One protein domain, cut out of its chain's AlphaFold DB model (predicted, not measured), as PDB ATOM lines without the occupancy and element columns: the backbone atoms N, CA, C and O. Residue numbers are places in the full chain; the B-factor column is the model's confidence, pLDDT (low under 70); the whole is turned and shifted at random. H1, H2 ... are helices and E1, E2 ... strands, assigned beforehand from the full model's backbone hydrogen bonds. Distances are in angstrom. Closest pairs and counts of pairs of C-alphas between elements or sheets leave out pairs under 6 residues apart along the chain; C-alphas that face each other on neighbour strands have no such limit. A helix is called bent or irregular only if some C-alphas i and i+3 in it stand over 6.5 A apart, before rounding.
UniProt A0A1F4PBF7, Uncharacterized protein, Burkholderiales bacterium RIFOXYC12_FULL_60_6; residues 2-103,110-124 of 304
ATOM      1  N   ILE A   2      12.333 -25.006 -50.026       94.94
ATOM      2  CA  ILE A   2      10.866 -24.928 -50.155       94.94
ATOM      3  C   ILE A   2      10.253 -26.216 -49.600       94.94
ATOM      4  O   ILE A   2      10.604 -27.304 -50.052       94.94
ATOM      5  N   ARG A   3       9.335 -26.087 -48.639       96.19
ATOM      6  CA  ARG A   3       8.640 -27.227 -48.021       96.19
ATOM      7  C   ARG A   3       7.475 -27.700 -48.882       96.19
ATOM      8  O   ARG A   3       7.220 -28.897 -48.997       96.19
ATOM      9  N   ALA A   4       6.779 -26.757 -49.515       95.38
ATOM     10  CA  ALA A   4       5.502 -27.022 -50.158       95.38
ATOM     11  C   ALA A   4       5.558 -27.880 -51.436       95.38
ATOM     12  O   ALA A   4       6.453 -27.695 -52.261       95.38
ATOM     13  N   PRO A   5       4.503 -28.696 -51.656       92.88
ATOM     14  CA  PRO A   5       4.017 -29.319 -52.884       92.88
ATOM     15  C   PRO A   5       4.632 -28.946 -54.224       92.88
ATOM     16  O   PRO A   5       5.068 -29.732 -55.060       92.88
ATOM     17  N   MET A   6       4.458 -27.657 -54.424       93.69
ATOM     18  CA  MET A   6       4.007 -27.006 -55.630       93.69
ATOM     19  C   MET A   6       4.419 -25.547 -55.479       93.69
ATOM     20  O   MET A   6       4.470 -25.039 -54.359       93.69
ATOM     21  N   GLY A   7       4.660 -24.862 -56.589       93.69
ATOM     22  CA  GLY A   7       5.189 -23.500 -56.568       93.69
ATOM     23  C   GLY A   7       6.708 -23.490 -56.419       93.69
ATOM     24  O   GLY A   7       7.282 -24.154 -55.555       93.69
ATOM     25  N   ASP A   8       7.361 -22.738 -57.297       94.00
ATOM     26  CA  ASP A   8       8.803 -22.533 -57.276       94.00
ATOM     27  C   ASP A   8       9.187 -21.347 -56.379       94.00
ATOM     28  O   ASP A   8       8.347 -20.699 -55.749       94.00
ATOM     29  N   LYS A   9      10.488 -21.044 -56.316       94.50
ATOM     30  CA  LYS A   9      10.996 -19.921 -55.524       94.50
ATOM     31  C   LYS A   9      10.331 -18.595 -55.914       94.50
ATOM     32  O   LYS A   9       9.961 -17.825 -55.035       94.50
ATOM     33  N   VAL A  10      10.135 -18.352 -57.213       95.69
ATOM     34  CA  VAL A  10       9.528 -17.113 -57.727       95.69
ATOM     35  C   VAL A  10       8.089 -16.979 -57.244       95.69
ATOM     36  O   VAL A  10       7.701 -15.908 -56.774       95.69
ATOM     37  N   TYR A  11       7.312 -18.059 -57.316       96.12
ATOM     38  CA  TYR A  11       5.960 -18.103 -56.782       96.12
ATOM     39  C   TYR A  11       5.943 -17.724 -55.301       96.12
ATOM     40  O   TYR A  11       5.244 -16.787 -54.913       96.12
ATOM     41  N   TRP A  12       6.736 -18.416 -54.482       97.12
ATOM     42  CA  TRP A  12       6.718 -18.206 -53.039       97.12
ATOM     43  C   TRP A  12       7.214 -16.821 -52.638       97.12
ATOM     44  O   TRP A  12       6.584 -16.189 -51.792       97.12
ATOM     45  N   ASP A  13       8.276 -16.314 -53.262       96.94
ATOM     46  CA  ASP A  13       8.777 -14.962 -53.007       96.94
ATOM     47  C   ASP A  13       7.721 -13.910 -53.356       96.94
ATOM     48  O   ASP A  13       7.368 -13.082 -52.517       96.94
ATOM     49  N   THR A  14       7.154 -13.995 -54.563       96.81
ATOM     50  CA  THR A  14       6.172 -13.022 -55.064       96.81
ATOM     51  C   THR A  14       4.905 -13.026 -54.214       96.81
ATOM     52  O   THR A  14       4.424 -11.976 -53.792       96.81
ATOM     53  N   ARG A  15       4.345 -14.210 -53.937       96.19
ATOM     54  CA  ARG A  15       3.084 -14.338 -53.193       96.19
ATOM     55  C   ARG A  15       3.239 -14.020 -51.712       96.19
ATOM     56  O   ARG A  15       2.274 -13.555 -51.107       96.19
ATOM     57  N   THR A  16       4.414 -14.253 -51.132       97.06
ATOM     58  CA  THR A  16       4.694 -13.885 -49.738       97.06
ATOM     59  C   THR A  16       4.883 -12.377 -49.606       97.06
ATOM     60  O   THR A  16       4.252 -11.774 -48.743       97.06
ATOM     61  N   ALA A  17       5.666 -11.753 -50.495       97.12
ATOM     62  CA  ALA A  17       5.865 -10.301 -50.500       97.12
ATOM     63  C   ALA A  17       4.550  -9.544 -50.733       97.12
ATOM     64  O   ALA A  17       4.212  -8.649 -49.964       97.12
ATOM     65  N   PHE A  18       3.762  -9.965 -51.730       96.44
ATOM     66  CA  PHE A  18       2.447  -9.380 -51.996       96.44
ATOM     67  C   PHE A  18       1.537  -9.431 -50.765       96.44
ATOM     68  O   PHE A  18       0.915  -8.434 -50.419       96.44
ATOM     69  N   LEU A  19       1.456 -10.588 -50.099       96.19
ATOM     70  CA  LEU A  19       0.559 -10.745 -48.957       96.19
ATOM     71  C   LEU A  19       1.018  -9.934 -47.741       96.19
ATOM     72  O   LEU A  19       0.167  -9.400 -47.039       96.19
ATOM     73  N   SER A  20       2.332  -9.818 -47.523       96.00
ATOM     74  CA  SER A  20       2.890  -8.956 -46.476       96.00
ATOM     75  C   SER A  20       2.483  -7.497 -46.695       96.00
ATOM     76  O   SER A  20       1.876  -6.906 -45.811       96.00
ATOM     77  N   ASN A  21       2.709  -6.956 -47.897       96.69
ATOM     78  CA  ASN A  21       2.342  -5.573 -48.218       96.69
ATOM     79  C   ASN A  21       0.824  -5.354 -48.131       96.69
ATOM     80  O   ASN A  21       0.363  -4.350 -47.598       96.69
ATOM     81  N   ALA A  22       0.034  -6.322 -48.607       96.81
ATOM     82  CA  ALA A  22      -1.421  -6.239 -48.552       96.81
ATOM     83  C   ALA A  22      -1.959  -6.210 -47.113       96.81
ATOM     84  O   ALA A  22      -3.002  -5.608 -46.876       96.81
ATOM     85  N   ILE A  23      -1.297  -6.864 -46.153       97.12
ATOM     86  CA  ILE A  23      -1.678  -6.790 -44.735       97.12
ATOM     87  C   ILE A  23      -1.482  -5.367 -44.206       97.12
ATOM     88  O   ILE A  23      -2.402  -4.830 -43.587       97.12
ATOM     89  N   ASP A  24      -0.337  -4.747 -44.498       94.62
ATOM     90  CA  ASP A  24      -0.026  -3.385 -44.051       94.62
ATOM     91  C   ASP A  24      -1.019  -2.370 -44.640       94.62
ATOM     92  O   ASP A  24      -1.650  -1.609 -43.904       94.62
ATOM     93  N   GLU A  25      -1.258  -2.427 -45.954       96.06
ATOM     94  CA  GLU A  25      -2.234  -1.569 -46.641       96.06
ATOM     95  C   GLU A  25      -3.650  -1.722 -46.063       96.06
ATOM     96  O   GLU A  25      -4.364  -0.739 -45.855       96.06
ATOM     97  N   LYS A  26      -4.076  -2.957 -45.774       95.31
ATOM     98  CA  LYS A  26      -5.410  -3.232 -45.221       95.31
ATOM     99  C   LYS A  26      -5.570  -2.731 -43.791       95.31
ATOM    100  O   LYS A  26      -6.662  -2.286 -43.439       95.31
ATOM    101  N   PHE A  27      -4.518  -2.775 -42.977       91.56
ATOM    102  CA  PHE A  27      -4.560  -2.174 -41.645       91.56
ATOM    103  C   PHE A  27      -4.737  -0.660 -41.711       91.56
ATOM    104  O   PHE A  27      -5.537  -0.117 -40.950       91.56
ATOM    105  N   GLU A  28      -4.051   0.010 -42.635       92.56
ATOM    106  CA  GLU A  28      -4.221   1.451 -42.833       92.56
ATOM    107  C   GLU A  28      -5.631   1.797 -43.328       92.56
ATOM    108  O   GLU A  28      -6.250   2.735 -42.823       92.56
ATOM    109  N   LEU A  29      -6.207   0.984 -44.222       94.00
ATOM    110  CA  LEU A  29      -7.601   1.150 -44.650       94.00
ATOM    111  C   LEU A  29      -8.602   1.038 -43.489       94.00
ATOM    112  O   LEU A  29      -9.561   1.801 -43.453       94.00
ATOM    113  N   LEU A  30      -8.374   0.140 -42.522       92.31
ATOM    114  CA  LEU A  30      -9.220   0.012 -41.323       92.31
ATOM    115  C   LEU A  30      -9.053   1.164 -40.321       92.31
ATOM    116  O   LEU A  30      -9.911   1.351 -39.458       92.31
ATOM    117  N   ARG A  31      -7.944   1.910 -40.392       90.50
ATOM    118  CA  ARG A  31      -7.696   3.096 -39.554       90.50
ATOM    119  C   ARG A  31      -8.308   4.359 -40.151       90.50
ATOM    120  O   ARG A  31      -8.648   5.279 -39.408       90.50
ATOM    121  N   ALA A  32      -8.433   4.412 -41.473       91.94
ATOM    122  CA  ALA A  32      -9.084   5.505 -42.174       91.94
ATOM    123  C   ALA A  32     -10.616   5.480 -41.967       91.94
ATOM    124  O   ALA A  32     -11.190   4.437 -41.645       91.94
ATOM    125  N   PRO A  33     -11.314   6.614 -42.165       93.00
ATOM    126  CA  PRO A  33     -12.772   6.626 -42.211       93.00
ATOM    127  C   PRO A  33     -13.300   5.632 -43.252       93.00
ATOM    128  O   PRO A  33     -12.936   5.705 -44.427       93.00
ATOM    129  N   SER A  34     -14.162   4.709 -42.822       92.62
ATOM    130  CA  SER A  34     -14.666   3.663 -43.709       92.62
ATOM    131  C   SER A  34     -15.593   4.217 -44.789       92.62
ATOM    132  O   SER A  34     -16.532   4.965 -44.512       92.62
ATOM    133  N   LEU A  35     -15.349   3.782 -46.026       89.44
ATOM    134  CA  LEU A  35     -16.238   4.010 -47.167       89.44
ATOM    135  C   LEU A  35     -17.452   3.072 -47.151       89.44
ATOM    136  O   LEU A  35     -18.443   3.340 -47.827       89.44
ATOM    137  N   ASN A  36     -17.377   1.966 -46.405       91.38
ATOM    138  CA  ASN A  36     -18.446   0.982 -46.305       91.38
ATOM    139  C   ASN A  36     -18.516   0.377 -44.888       91.38
ATOM    140  O   ASN A  36     -18.133  -0.779 -44.691       91.38
ATOM    141  N   PRO A  37     -19.035   1.130 -43.896       93.06
ATOM    142  CA  PRO A  37     -18.997   0.724 -42.489       93.06
ATOM    143  C   PRO A  37     -19.691  -0.609 -42.186       93.06
ATOM    144  O   PRO A  37     -19.324  -1.303 -41.240       93.06
ATOM    145  N   ALA A  38     -20.689  -0.987 -42.992       93.06
ATOM    146  CA  ALA A  38     -21.388  -2.265 -42.860       93.06
ATOM    147  C   ALA A  38     -20.508  -3.469 -43.252       93.06
ATOM    148  O   ALA A  38     -20.758  -4.583 -42.798       93.06
ATOM    149  N   TYR A  39     -19.465  -3.255 -44.062       94.62
ATOM    150  CA  TYR A  39     -18.512  -4.290 -44.468       94.62
ATOM    151  C   TYR A  39     -17.271  -4.374 -43.567       94.62
ATOM    152  O   TYR A  39     -16.588  -5.399 -43.574       94.62
ATOM    153  N   ASP A  40     -16.975  -3.352 -42.759       95.88
ATOM    154  CA  ASP A  40     -15.772  -3.329 -41.913       95.88
ATOM    155  C   ASP A  40     -15.601  -4.565 -41.011       95.88
ATOM    156  O   ASP A  40     -14.472  -5.058 -40.912       95.88
ATOM    157  N   PRO A  41     -16.656  -5.136 -40.381       97.44
ATOM    158  CA  PRO A  41     -16.491  -6.360 -39.602       97.44
ATOM    159  C   PRO A  41     -15.986  -7.529 -40.453       97.44
ATOM    160  O   PRO A  41     -15.125  -8.288 -40.003       97.44
ATOM    161  N   GLN A  42     -16.500  -7.674 -41.679       96.50
ATOM    162  CA  GLN A  42     -16.071  -8.714 -42.612       96.50
ATOM    163  C   GLN A  42     -14.640  -8.458 -43.077       96.50
ATOM    164  O   GLN A  42     -13.815  -9.366 -43.033       96.50
ATOM    165  N   PHE A  43     -14.318  -7.217 -43.445       96.69
ATOM    166  CA  PHE A  43     -12.978  -6.841 -43.886       96.69
ATOM    167  C   PHE A  43     -11.916  -7.082 -42.801       96.69
ATOM    168  O   PHE A  43     -10.854  -7.633 -43.090       96.69
ATOM    169  N   ALA A  44     -12.215  -6.739 -41.545       97.88
ATOM    170  CA  ALA A  44     -11.333  -7.003 -40.411       97.88
ATOM    171  C   ALA A  44     -11.154  -8.510 -40.144       97.88
ATOM    172  O   ALA A  44     -10.042  -8.958 -39.869       97.88
ATOM    173  N   PHE A  45     -12.206  -9.323 -40.293       98.06
ATOM    174  CA  PHE A  45     -12.076 -10.782 -40.185       98.06
ATOM    175  C   PHE A  45     -11.299 -11.387 -41.361       98.06
ATOM    176  O   PHE A  45     -10.495 -12.302 -41.198       98.06
ATOM    177  N   ASP A  46     -11.477 -10.865 -42.572       96.94
ATOM    178  CA  ASP A  46     -10.675 -11.292 -43.715       96.94
ATOM    179  C   ASP A  46      -9.190 -10.993 -43.491       96.94
ATOM    180  O   ASP A  46      -8.345 -11.823 -43.824       96.94
ATOM    181  N   LEU A  47      -8.861  -9.867 -42.853       97.56
ATOM    182  CA  LEU A  47      -7.487  -9.536 -42.485       97.56
ATOM    183  C   LEU A  47      -6.883 -10.541 -41.485       97.56
ATOM    184  O   LEU A  47      -5.719 -10.912 -41.635       97.56
ATOM    185  N   SER A  48      -7.656 -11.078 -40.533       97.75
ATOM    186  CA  SER A  48      -7.148 -12.141 -39.650       97.75
ATOM    187  C   SER A  48      -6.799 -13.418 -40.436       97.75
ATOM    188  O   SER A  48      -5.761 -14.037 -40.184       97.75
ATOM    189  N   LYS A  49      -7.587 -13.767 -41.465       96.88
ATOM    190  CA  LYS A  49      -7.265 -14.863 -42.404       96.88
ATOM    191  C   LYS A  49      -6.001 -14.590 -43.217       96.88
ATOM    192  O   LYS A  49      -5.228 -15.514 -43.471       96.88
ATOM    193  N   TYR A  50      -5.739 -13.336 -43.590       97.19
ATOM    194  CA  TYR A  50      -4.516 -12.969 -44.312       97.19
ATOM    195  C   TYR A  50      -3.255 -13.269 -43.493       97.19
ATOM    196  O   TYR A  50      -2.286 -13.776 -44.057       97.19
ATOM    197  N   HIS A  51      -3.275 -13.046 -42.177       97.50
ATOM    198  CA  HIS A  51      -2.140 -13.384 -41.313       97.50
ATOM    199  C   HIS A  51      -1.830 -14.884 -41.299       97.50
ATOM    200  O   HIS A  51      -0.667 -15.257 -41.446       97.50
ATOM    201  N   ILE A  52      -2.835 -15.761 -41.204       96.69
ATOM    202  CA  ILE A  52      -2.587 -17.212 -41.297       96.69
ATOM    203  C   ILE A  52      -2.128 -17.621 -42.681       96.69
ATOM    204  O   ILE A  52      -1.203 -18.421 -42.802       96.69
ATOM    205  N   ASN A  53      -2.691 -17.029 -43.731       96.88
ATOM    206  CA  ASN A  53      -2.205 -17.274 -45.082       96.88
ATOM    207  C   ASN A  53      -0.732 -16.883 -45.214       96.88
ATOM    208  O   ASN A  53       0.025 -17.593 -45.872       96.88
ATOM    209  N   LEU A  54      -0.302 -15.800 -44.562       97.81
ATOM    210  CA  LEU A  54       1.097 -15.395 -44.533       97.81
ATOM    211  C   LEU A  54       1.952 -16.400 -43.758       97.81
ATOM    212  O   LEU A  54       2.986 -16.816 -44.275       97.81
ATOM    213  N   VAL A  55       1.508 -16.848 -42.581       97.94
ATOM    214  CA  VAL A  55       2.188 -17.898 -41.801       97.94
ATOM    215  C   VAL A  55       2.382 -19.164 -42.638       97.94
ATOM    216  O   VAL A  55       3.505 -19.654 -42.763       97.94
ATOM    217  N   LEU A  56       1.322 -19.660 -43.278       98.12
ATOM    218  CA  LEU A  56       1.374 -20.876 -44.093       98.12
ATOM    219  C   LEU A  56       2.212 -20.686 -45.366       98.12
ATOM    220  O   LEU A  56       2.942 -21.597 -45.750       98.12
ATOM    221  N   ARG A  57       2.194 -19.501 -45.996       97.75
ATOM    222  CA  ARG A  57       3.086 -19.179 -47.128       97.75
ATOM    223  C   ARG A  57       4.551 -19.137 -46.717       97.75
ATOM    224  O   ARG A  57       5.380 -19.701 -47.426       97.75
ATOM    225  N   ARG A  58       4.872 -18.516 -45.582       98.06
ATOM    226  CA  ARG A  58       6.240 -18.466 -45.043       98.06
ATOM    227  C   ARG A  58       6.726 -19.866 -44.674       98.06
ATOM    228  O   ARG A  58       7.824 -20.253 -45.075       98.06
ATOM    229  N   TYR A  59       5.878 -20.672 -44.032       98.06
ATOM    230  CA  TYR A  59       6.164 -22.089 -43.805       98.06
ATOM    231  C   TYR A  59       6.445 -22.820 -45.127       98.06
ATOM    232  O   TYR A  59       7.510 -23.414 -45.292       98.06
ATOM    233  N   SER A  60       5.544 -22.704 -46.102       97.75
ATOM    234  CA  SER A  60       5.665 -23.309 -47.432       97.75
ATOM    235  C   SER A  60       6.941 -22.909 -48.176       97.75
ATOM    236  O   SER A  60       7.600 -23.769 -48.765       97.75
ATOM    237  N   ARG A  61       7.316 -21.627 -48.116       97.00
ATOM    238  CA  ARG A  61       8.515 -21.062 -48.753       97.00
ATOM    239  C   ARG A  61       9.814 -21.608 -48.164       97.00
ATOM    240  O   ARG A  61      10.812 -21.684 -48.881       97.00
ATOM    241  N   GLY A  62       9.799 -22.010 -46.895       96.56
ATOM    242  CA  GLY A  62      10.993 -22.489 -46.200       96.56
ATOM    243  C   GLY A  62      11.515 -21.567 -45.103       96.56
ATOM    244  O   GLY A  62      12.651 -21.757 -44.677       96.56
ATOM    245  N   ASP A  63      10.730 -20.585 -44.654       97.12
ATOM    246  CA  ASP A  63      11.146 -19.639 -43.613       97.12
ATOM    247  C   ASP A  63      11.381 -20.342 -42.265       97.12
ATOM    248  O   ASP A  63      10.907 -21.464 -42.035       97.12
ATOM    249  N   ALA A  64      12.113 -19.683 -41.366       96.44
ATOM    250  CA  ALA A  64      12.404 -20.205 -40.037       96.44
ATOM    251  C   ALA A  64      11.118 -20.354 -39.207       96.44
ATOM    252  O   ALA A  64      10.302 -19.436 -39.124       96.44
ATOM    253  N   ILE A  65      10.952 -21.505 -38.549       96.81
ATOM    254  CA  ILE A  65       9.739 -21.818 -37.776       96.81
ATOM    255  C   ILE A  65       9.541 -20.828 -36.625       96.81
ATOM    256  O   ILE A  65       8.425 -20.378 -36.372       96.81
ATOM    257  N   ARG A  66      10.643 -20.414 -35.989       95.00
ATOM    258  CA  ARG A  66      10.655 -19.454 -34.874       95.00
ATOM    259  C   ARG A  66      10.085 -18.082 -35.240       95.00
ATOM    260  O   ARG A  66       9.633 -17.358 -34.364       95.00
ATOM    261  N   GLU A  67      10.070 -17.734 -36.523       94.06
ATOM    262  CA  GLU A  67       9.531 -16.461 -37.001       94.06
ATOM    263  C   GLU A  67       8.027 -16.510 -37.286       94.06
ATOM    264  O   GLU A  67       7.420 -15.468 -37.519       94.06
ATOM    265  N   LEU A  68       7.401 -17.688 -37.316       95.56
ATOM    266  CA  LEU A  68       6.000 -17.806 -37.723       95.56
ATOM    267  C   LEU A  68       5.046 -17.215 -36.677       95.56
ATOM    268  O   LEU A  68       4.076 -16.549 -37.039       95.56
ATOM    269  N   GLY A  69       5.361 -17.387 -35.390       94.06
ATOM    270  CA  GLY A  69       4.537 -16.912 -34.277       94.06
ATOM    271  C   GLY A  69       4.338 -15.392 -34.238       94.06
ATOM    272  O   GLY A  69       3.316 -14.927 -33.744       94.06
ATOM    273  N   GLN A  70       5.251 -14.603 -34.821       95.12
ATOM    274  CA  GLN A  70       5.185 -13.132 -34.779       95.12
ATOM    275  C   GLN A  70       3.917 -12.552 -35.437       95.12
ATOM    276  O   GLN A  70       3.511 -11.435 -35.132       95.12
ATOM    277  N   HIS A  71       3.273 -13.313 -36.329       95.69
ATOM    278  CA  HIS A  71       2.091 -12.868 -37.073       95.69
ATOM    279  C   HIS A  71       0.781 -13.020 -36.290       95.69
ATOM    280  O   HIS A  71      -0.240 -12.474 -36.712       95.69
ATOM    281  N   PHE A  72       0.790 -13.712 -35.144       97.06
ATOM    282  CA  PHE A  72      -0.411 -13.911 -34.324       97.06
ATOM    283  C   PHE A  72      -0.936 -12.612 -33.709       97.06
ATOM    284  O   PHE A  72      -2.147 -12.425 -33.641       97.06
ATOM    285  N   GLY A  73      -0.065 -11.672 -33.334       97.50
ATOM    286  CA  GLY A  73      -0.506 -10.391 -32.773       97.50
ATOM    287  C   GLY A  73      -1.431  -9.618 -33.722       97.50
ATOM    288  O   GLY A  73      -2.507  -9.178 -33.319       97.50
ATOM    289  N   GLY A  74      -1.048  -9.506 -35.001       97.12
ATOM    290  CA  GLY A  74      -1.867  -8.854 -36.030       97.12
ATOM    291  C   GLY A  74      -3.180  -9.592 -36.300       97.12
ATOM    292  O   GLY A  74      -4.235  -8.963 -36.379       97.12
ATOM    293  N   LEU A  75      -3.137 -10.927 -36.331       98.06
ATOM    294  CA  LEU A  75      -4.327 -11.768 -36.457       98.06
ATOM    295  C   LEU A  75      -5.345 -11.500 -35.348       98.06
ATOM    296  O   LEU A  75      -6.518 -11.261 -35.643       98.06
ATOM    297  N   LEU A  76      -4.896 -11.551 -34.091       98.62
ATOM    298  CA  LEU A  76      -5.753 -11.379 -32.921       98.62
ATOM    299  C   LEU A  76      -6.371  -9.982 -32.911       98.62
ATOM    300  O   LEU A  76      -7.584  -9.856 -32.775       98.62
ATOM    301  N   ASN A  77      -5.565  -8.948 -33.171       98.19
ATOM    302  CA  ASN A  77      -6.048  -7.570 -33.270       98.19
ATOM    303  C   ASN A  77      -7.146  -7.423 -34.339       98.19
ATOM    304  O   ASN A  77      -8.153  -6.754 -34.109       98.19
ATOM    305  N   ALA A  78      -6.962  -8.044 -35.508       98.44
ATOM    306  CA  ALA A  78      -7.917  -7.968 -36.609       98.44
ATOM    307  C   ALA A  78      -9.238  -8.696 -36.287       98.44
ATOM    308  O   ALA A  78     -10.319  -8.155 -36.533       98.44
ATOM    309  N   TRP A  79      -9.177  -9.886 -35.680       98.62
ATOM    310  CA  TRP A  79     -10.382 -10.632 -35.304       98.62
ATOM    311  C   TRP A  79     -11.132  -9.967 -34.135       98.62
ATOM    312  O   TRP A  79     -12.354  -9.820 -34.183       98.62
ATOM    313  N   GLU A  80     -10.432  -9.455 -33.125       98.69
ATOM    314  CA  GLU A  80     -11.056  -8.690 -32.035       98.69
ATOM    315  C   GLU A  80     -11.738  -7.416 -32.545       98.69
ATOM    316  O   GLU A  80     -12.876  -7.121 -32.165       98.69
ATOM    317  N   LEU A  81     -11.081  -6.681 -33.451       98.12
ATOM    318  CA  LEU A  81     -11.683  -5.525 -34.112       98.12
ATOM    319  C   LEU A  81     -12.938  -5.933 -34.892       98.12
ATOM    320  O   LEU A  81     -13.966  -5.269 -34.774       98.12
ATOM    321  N   SER A  82     -12.882  -7.044 -35.627       98.50
ATOM    322  CA  SER A  82     -14.040  -7.594 -36.331       98.50
ATOM    323  C   SER A  82     -15.218  -7.859 -35.389       98.50
ATOM    324  O   SER A  82     -16.326  -7.395 -35.659       98.50
ATOM    325  N   ASN A  83     -14.984  -8.530 -34.254       98.50
ATOM    326  CA  ASN A  83     -16.020  -8.797 -33.251       98.50
ATOM    327  C   ASN A  83     -16.604  -7.495 -32.684       98.50
ATOM    328  O   ASN A  83     -17.822  -7.347 -32.591       98.50
ATOM    329  N   LYS A  84     -15.746  -6.522 -32.353       98.19
ATOM    330  CA  LYS A  84     -16.167  -5.211 -31.836       98.19
ATOM    331  C   LYS A  84     -17.060  -4.462 -32.829       98.19
ATOM    332  O   LYS A  84     -18.077  -3.892 -32.435       98.19
ATOM    333  N   LEU A  85     -16.680  -4.443 -34.105       97.44
ATOM    334  CA  LEU A  85     -17.446  -3.777 -35.157       97.44
ATOM    335  C   LEU A  85     -18.775  -4.494 -35.413       97.44
ATOM    336  O   LEU A  85     -19.809  -3.832 -35.482       97.44
ATOM    337  N   ALA A  86     -18.770  -5.830 -35.471       97.94
ATOM    338  CA  ALA A  86     -19.986  -6.626 -35.624       97.94
ATOM    339  C   ALA A  86     -20.978  -6.368 -34.479       97.94
ATOM    340  O   ALA A  86     -22.148  -6.087 -34.733       97.94
ATOM    341  N   ALA A  87     -20.505  -6.361 -33.229       98.06
ATOM    342  CA  ALA A  87     -21.334  -6.052 -32.064       98.06
ATOM    343  C   ALA A  87     -21.939  -4.639 -32.139       98.06
ATOM    344  O   ALA A  87     -23.121  -4.453 -31.847       98.06
ATOM    345  N   LYS A  88     -21.158  -3.644 -32.587       97.06
ATOM    346  CA  LYS A  88     -21.640  -2.267 -32.774       97.06
ATOM    347  C   LYS A  88     -22.733  -2.169 -33.841       97.06
ATOM    348  O   LYS A  88     -23.663  -1.387 -33.659       97.06
ATOM    349  N   LEU A  89     -22.610  -2.908 -34.943       96.50
ATOM    350  CA  LEU A  89     -23.639  -2.944 -35.983       96.50
ATOM    351  C   LEU A  89     -24.891  -3.686 -35.500       96.50
ATOM    352  O   LEU A  89     -25.997  -3.185 -35.669       96.50
ATOM    353  N   ASN A  90     -24.726  -4.827 -34.830       96.56
ATOM    354  CA  ASN A  90     -25.840  -5.606 -34.284       96.56
ATOM    355  C   ASN A  90     -26.668  -4.824 -33.259       96.56
ATOM    356  O   ASN A  90     -27.887  -4.948 -33.238       96.56
ATOM    357  N   ALA A  91     -26.034  -3.967 -32.453       96.75
ATOM    358  CA  ALA A  91     -26.731  -3.103 -31.499       96.75
ATOM    359  C   ALA A  91     -27.658  -2.057 -32.157       96.75
ATOM    360  O   ALA A  91     -28.439  -1.416 -31.458       96.75
ATOM    361  N   GLN A  92     -27.560  -1.857 -33.475       94.88
ATOM    362  CA  GLN A  92     -28.387  -0.917 -34.239       94.88
ATOM    363  C   GLN A  92     -29.586  -1.592 -34.919       94.88
ATOM    364  O   GLN A  92     -30.440  -0.887 -35.456       94.88
ATOM    365  N   LEU A  93     -29.660  -2.930 -34.907       94.81
ATOM    366  CA  LEU A  93     -30.773  -3.676 -35.491       94.81
ATOM    367  C   LEU A  93     -32.060  -3.446 -34.695       94.81
ATOM    368  O   LEU A  93     -32.064  -3.445 -33.460       94.81
ATOM    369  N   LYS A  94     -33.179  -3.300 -35.403       95.44
ATOM    370  CA  LYS A  94     -34.510  -3.299 -34.788       95.44
ATOM    371  C   LYS A  94     -34.956  -4.730 -34.468       95.44
ATOM    372  O   LYS A  94     -34.474  -5.682 -35.083       95.44
ATOM    373  N   PRO A  95     -35.919  -4.917 -33.544       94.31
ATOM    374  CA  PRO A  95     -36.504  -6.231 -33.302       94.31
ATOM    375  C   PRO A  95     -37.026  -6.868 -34.598       94.31
ATOM    376  O   PRO A  95     -37.859  -6.278 -35.282       94.31
ATOM    377  N   GLY A  96     -36.542  -8.072 -34.914       92.44
ATOM    378  CA  GLY A  96     -36.896  -8.806 -36.134       92.44
ATOM    379  C   GLY A  96     -35.989  -8.541 -37.343       92.44
ATOM    380  O   GLY A  96     -36.110  -9.265 -38.328       92.44
ATOM    381  N   GLU A  97     -35.071  -7.571 -37.270       95.69
ATOM    382  CA  GLU A  97     -34.056  -7.356 -38.304       95.69
ATOM    383  C   GLU A  97     -32.852  -8.292 -38.119       95.69
ATOM    384  O   GLU A  97     -32.448  -8.624 -37.003       95.69
ATOM    385  N   GLY A  98     -32.239  -8.661 -39.240       95.38
ATOM    386  CA  GLY A  98     -30.934  -9.309 -39.325       95.38
ATOM    387  C   GLY A  98     -30.172  -8.847 -40.567       95.38
ATOM    388  O   GLY A  98     -30.535  -7.858 -41.204       95.38
ATOM    389  N   TRP A  99     -29.129  -9.583 -40.937       95.31
ATOM    390  CA  TRP A  99     -28.236  -9.280 -42.055       95.31
ATOM    391  C   TRP A  99     -28.488 -10.167 -43.269       95.31
ATOM    392  O   TRP A  99     -28.467 -11.397 -43.189       95.31
ATOM    393  N   ASP A 100     -28.683  -9.537 -44.419       92.94
ATOM    394  CA  ASP A 100     -28.821 -10.193 -45.708       92.94
ATOM    395  C   ASP A 100     -27.509 -10.146 -46.495       92.94
ATOM    396  O   ASP A 100     -27.036  -9.083 -46.900       92.94
ATOM    397  N   HIS A 101     -26.957 -11.333 -46.744       89.38
ATOM    398  CA  HIS A 101     -25.719 -11.561 -47.494       89.38
ATOM    399  C   HIS A 101     -25.960 -11.986 -48.948       89.38
ATOM    400  O   HIS A 101     -25.020 -12.316 -49.665       89.38
ATOM    401  N   ARG A 102     -27.217 -12.045 -49.403       87.62
ATOM    402  CA  ARG A 102     -27.580 -12.601 -50.721       87.62
ATOM    403  C   ARG A 102     -27.328 -11.632 -51.875       87.62
ATOM    404  O   ARG A 102     -27.509 -12.001 -53.036       87.62
ATOM    405  N   HIS A 103     -26.910 -10.409 -51.573       81.88
ATOM    406  CA  HIS A 103     -26.551  -9.404 -52.559       81.88
ATOM    407  C   HIS A 103     -25.079  -9.556 -52.952       81.88
ATOM    408  O   HIS A 103     -24.174  -9.453 -52.126       81.88
ATOM    409  N   THR A 110     -29.467  -4.634 -43.914       93.19
ATOM    410  CA  THR A 110     -30.459  -5.005 -42.902       93.19
ATOM    411  C   THR A 110     -31.729  -5.526 -43.577       93.19
ATOM    412  O   THR A 110     -32.146  -5.032 -44.627       93.19
ATOM    413  N   SER A 111     -32.342  -6.558 -43.003       93.19
ATOM    414  CA  SER A 111     -33.522  -7.208 -43.574       93.19
ATOM    415  C   SER A 111     -34.403  -7.814 -42.490       93.19
ATOM    416  O   SER A 111     -33.898  -8.382 -41.530       93.19
ATOM    417  N   ASN A 112     -35.722  -7.738 -42.680       93.81
ATOM    418  CA  ASN A 112     -36.721  -8.428 -41.853       93.81
ATOM    419  C   ASN A 112     -37.058  -9.834 -42.389       93.81
ATOM    420  O   ASN A 112     -38.011 -10.466 -41.934       93.81
ATOM    421  N   ASP A 113     -36.346 -10.312 -43.419       93.12
ATOM    422  CA  ASP A 113     -36.515 -11.674 -43.924       93.12
ATOM    423  C   ASP A 113     -36.148 -12.671 -42.809       93.12
ATOM    424  O   ASP A 113     -35.050 -12.577 -42.264       93.12
ATOM    425  N   PRO A 114     -36.990 -13.670 -42.497       88.94
ATOM    426  CA  PRO A 114     -36.672 -14.693 -41.497       88.94
ATOM    427  C   PRO A 114     -35.391 -15.493 -41.780       88.94
ATOM    428  O   PRO A 114     -34.906 -16.215 -40.913       88.94
ATOM    429  N   ARG A 115     -34.862 -15.417 -43.007       88.00
ATOM    430  CA  ARG A 115     -33.591 -16.026 -43.425       88.00
ATOM    431  C   ARG A 115     -32.381 -15.112 -43.215       88.00
ATOM    432  O   ARG A 115     -31.277 -15.505 -43.584       88.00
ATOM    433  N   ALA A 116     -32.575 -13.898 -42.703       91.31
ATOM    434  CA  ALA A 116     -31.488 -12.994 -42.373       91.31
ATOM    435  C   ALA A 116     -30.621 -13.577 -41.244       91.31
ATOM    436  O   ALA A 116     -31.084 -14.330 -40.388       91.31
ATOM    437  N   HIS A 117     -29.335 -13.254 -41.273       91.56
ATOM    438  CA  HIS A 117     -28.343 -13.762 -40.336       91.56
ATOM    439  C   HIS A 117     -28.198 -12.835 -39.126       91.56
ATOM    440  O   HIS A 117     -28.377 -11.628 -39.227       91.56
ATOM    441  N   ASN A 118     -27.776 -13.384 -37.989       92.50
ATOM    442  CA  ASN A 118     -27.533 -12.597 -36.770       92.50
ATOM    443  C   ASN A 118     -26.139 -11.943 -36.735       92.50
ATOM    444  O   ASN A 118     -25.777 -11.295 -35.755       92.50
ATOM    445  N   ASP A 119     -25.339 -12.139 -37.783       95.38
ATOM    446  CA  ASP A 119     -23.978 -11.624 -37.884       95.38
ATOM    447  C   ASP A 119     -23.789 -10.898 -39.231       95.38
ATOM    448  O   ASP A 119     -24.182 -11.442 -40.274       95.38
ATOM    449  N   PRO A 120     -23.197  -9.686 -39.239       95.88
ATOM    450  CA  PRO A 120     -22.884  -8.942 -40.461       95.88
ATOM    451  C   PRO A 120     -21.713  -9.544 -41.245       95.88
ATOM    452  O   PRO A 120     -21.300  -8.995 -42.262       95.88
ATOM    453  N   ARG A 121     -21.140 -10.663 -40.807       95.88
ATOM    454  CA  ARG A 121     -20.062 -11.360 -41.506       95.88
ATOM    455  C   ARG A 121     -20.607 -12.617 -42.162       95.88
ATOM    456  O   ARG A 121     -21.373 -13.370 -41.566       95.88
ATOM    457  N   ALA A 122     -20.157 -12.880 -43.380       92.62
ATOM    458  CA  ALA A 122     -20.449 -14.091 -44.133       92.62
ATOM    459  C   ALA A 122     -19.579 -15.268 -43.635       92.62
ATOM    460  O   ALA A 122     -18.858 -15.906 -44.404       92.62
ATOM    461  N   TRP A 123     -19.612 -15.530 -42.325       94.56
ATOM    462  CA  TRP A 123     -18.891 -16.612 -41.658       94.56
ATOM    463  C   TRP A 123     -19.707 -17.163 -40.482       94.56
ATOM    464  O   TRP A 123     -20.300 -16.401 -39.721       94.56
ATOM    465  N   VAL A 124     -19.729 -18.487 -40.311       95.06
ATOM    466  CA  VAL A 124     -20.432 -19.145 -39.198       95.06
ATOM    467  C   VAL A 124     -19.441 -19.398 -38.064       95.06
ATOM    468  O   VAL A 124     -18.642 -20.322 -38.133       95.06
TER     469      VAL A 124
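Overview. This is residues 2 to 103 and 110 to 124 of the 304 residues of an uncharacterized protein of Burkholderiales bacterium RIFOXYC12_FULL_60_6 (UniProt A0A1F4PBF7). Three long helices run up and down side by side, H2 between H1 and H3; where H3 ends, the printed residues from 91 to 124 form a small, mostly looped head holding one short strand, E1. The printed part has 117 residues, with three named helices and one named strand in the order H1, H2, H3, E1 along the chain; its class is mostly helix, and it is loose, with a radius of gyration of the C-alphas of 17.4 A and spans of 53 by 28 by 23 A.

Arrangement. H3, residues 65 to 90, touches H2, residues 40 to 61, at a shallow tilt of 13 degrees, opposite ways; their closest C-alphas, Pro 41 and Ser 82, are 4.3 A apart. H2 touches H1, residues 9 to 31, at 24 degrees, shallow, opposite ways; their closest C-alphas, Trp 12 and Arg 61, are 5.5 A apart. Both pairs are helical hairpins. E1, residues 98 to 100, is apart from H3, only just, at 8.1 A. Every O i to N i+4 pair is within hydrogen-bond range in H1, 17 of 18 in H2, 16 of 22 in H3.

Along the chain. H3 is 39.3 A long from C-alpha 65 to C-alpha 90 at (-25.840, -5.606, -34.284); H1 begins at C-alpha 9 (10.996, -19.921, -55.524). H3 is irregular, only just: C-alphas 66 and 69 are 6.7 A apart.

Size, cuts and confidence. Residues 104 to 109 are not printed, leaving 11.3 A between C-alphas 103 and 110. No printed residue has pLDDT under 70.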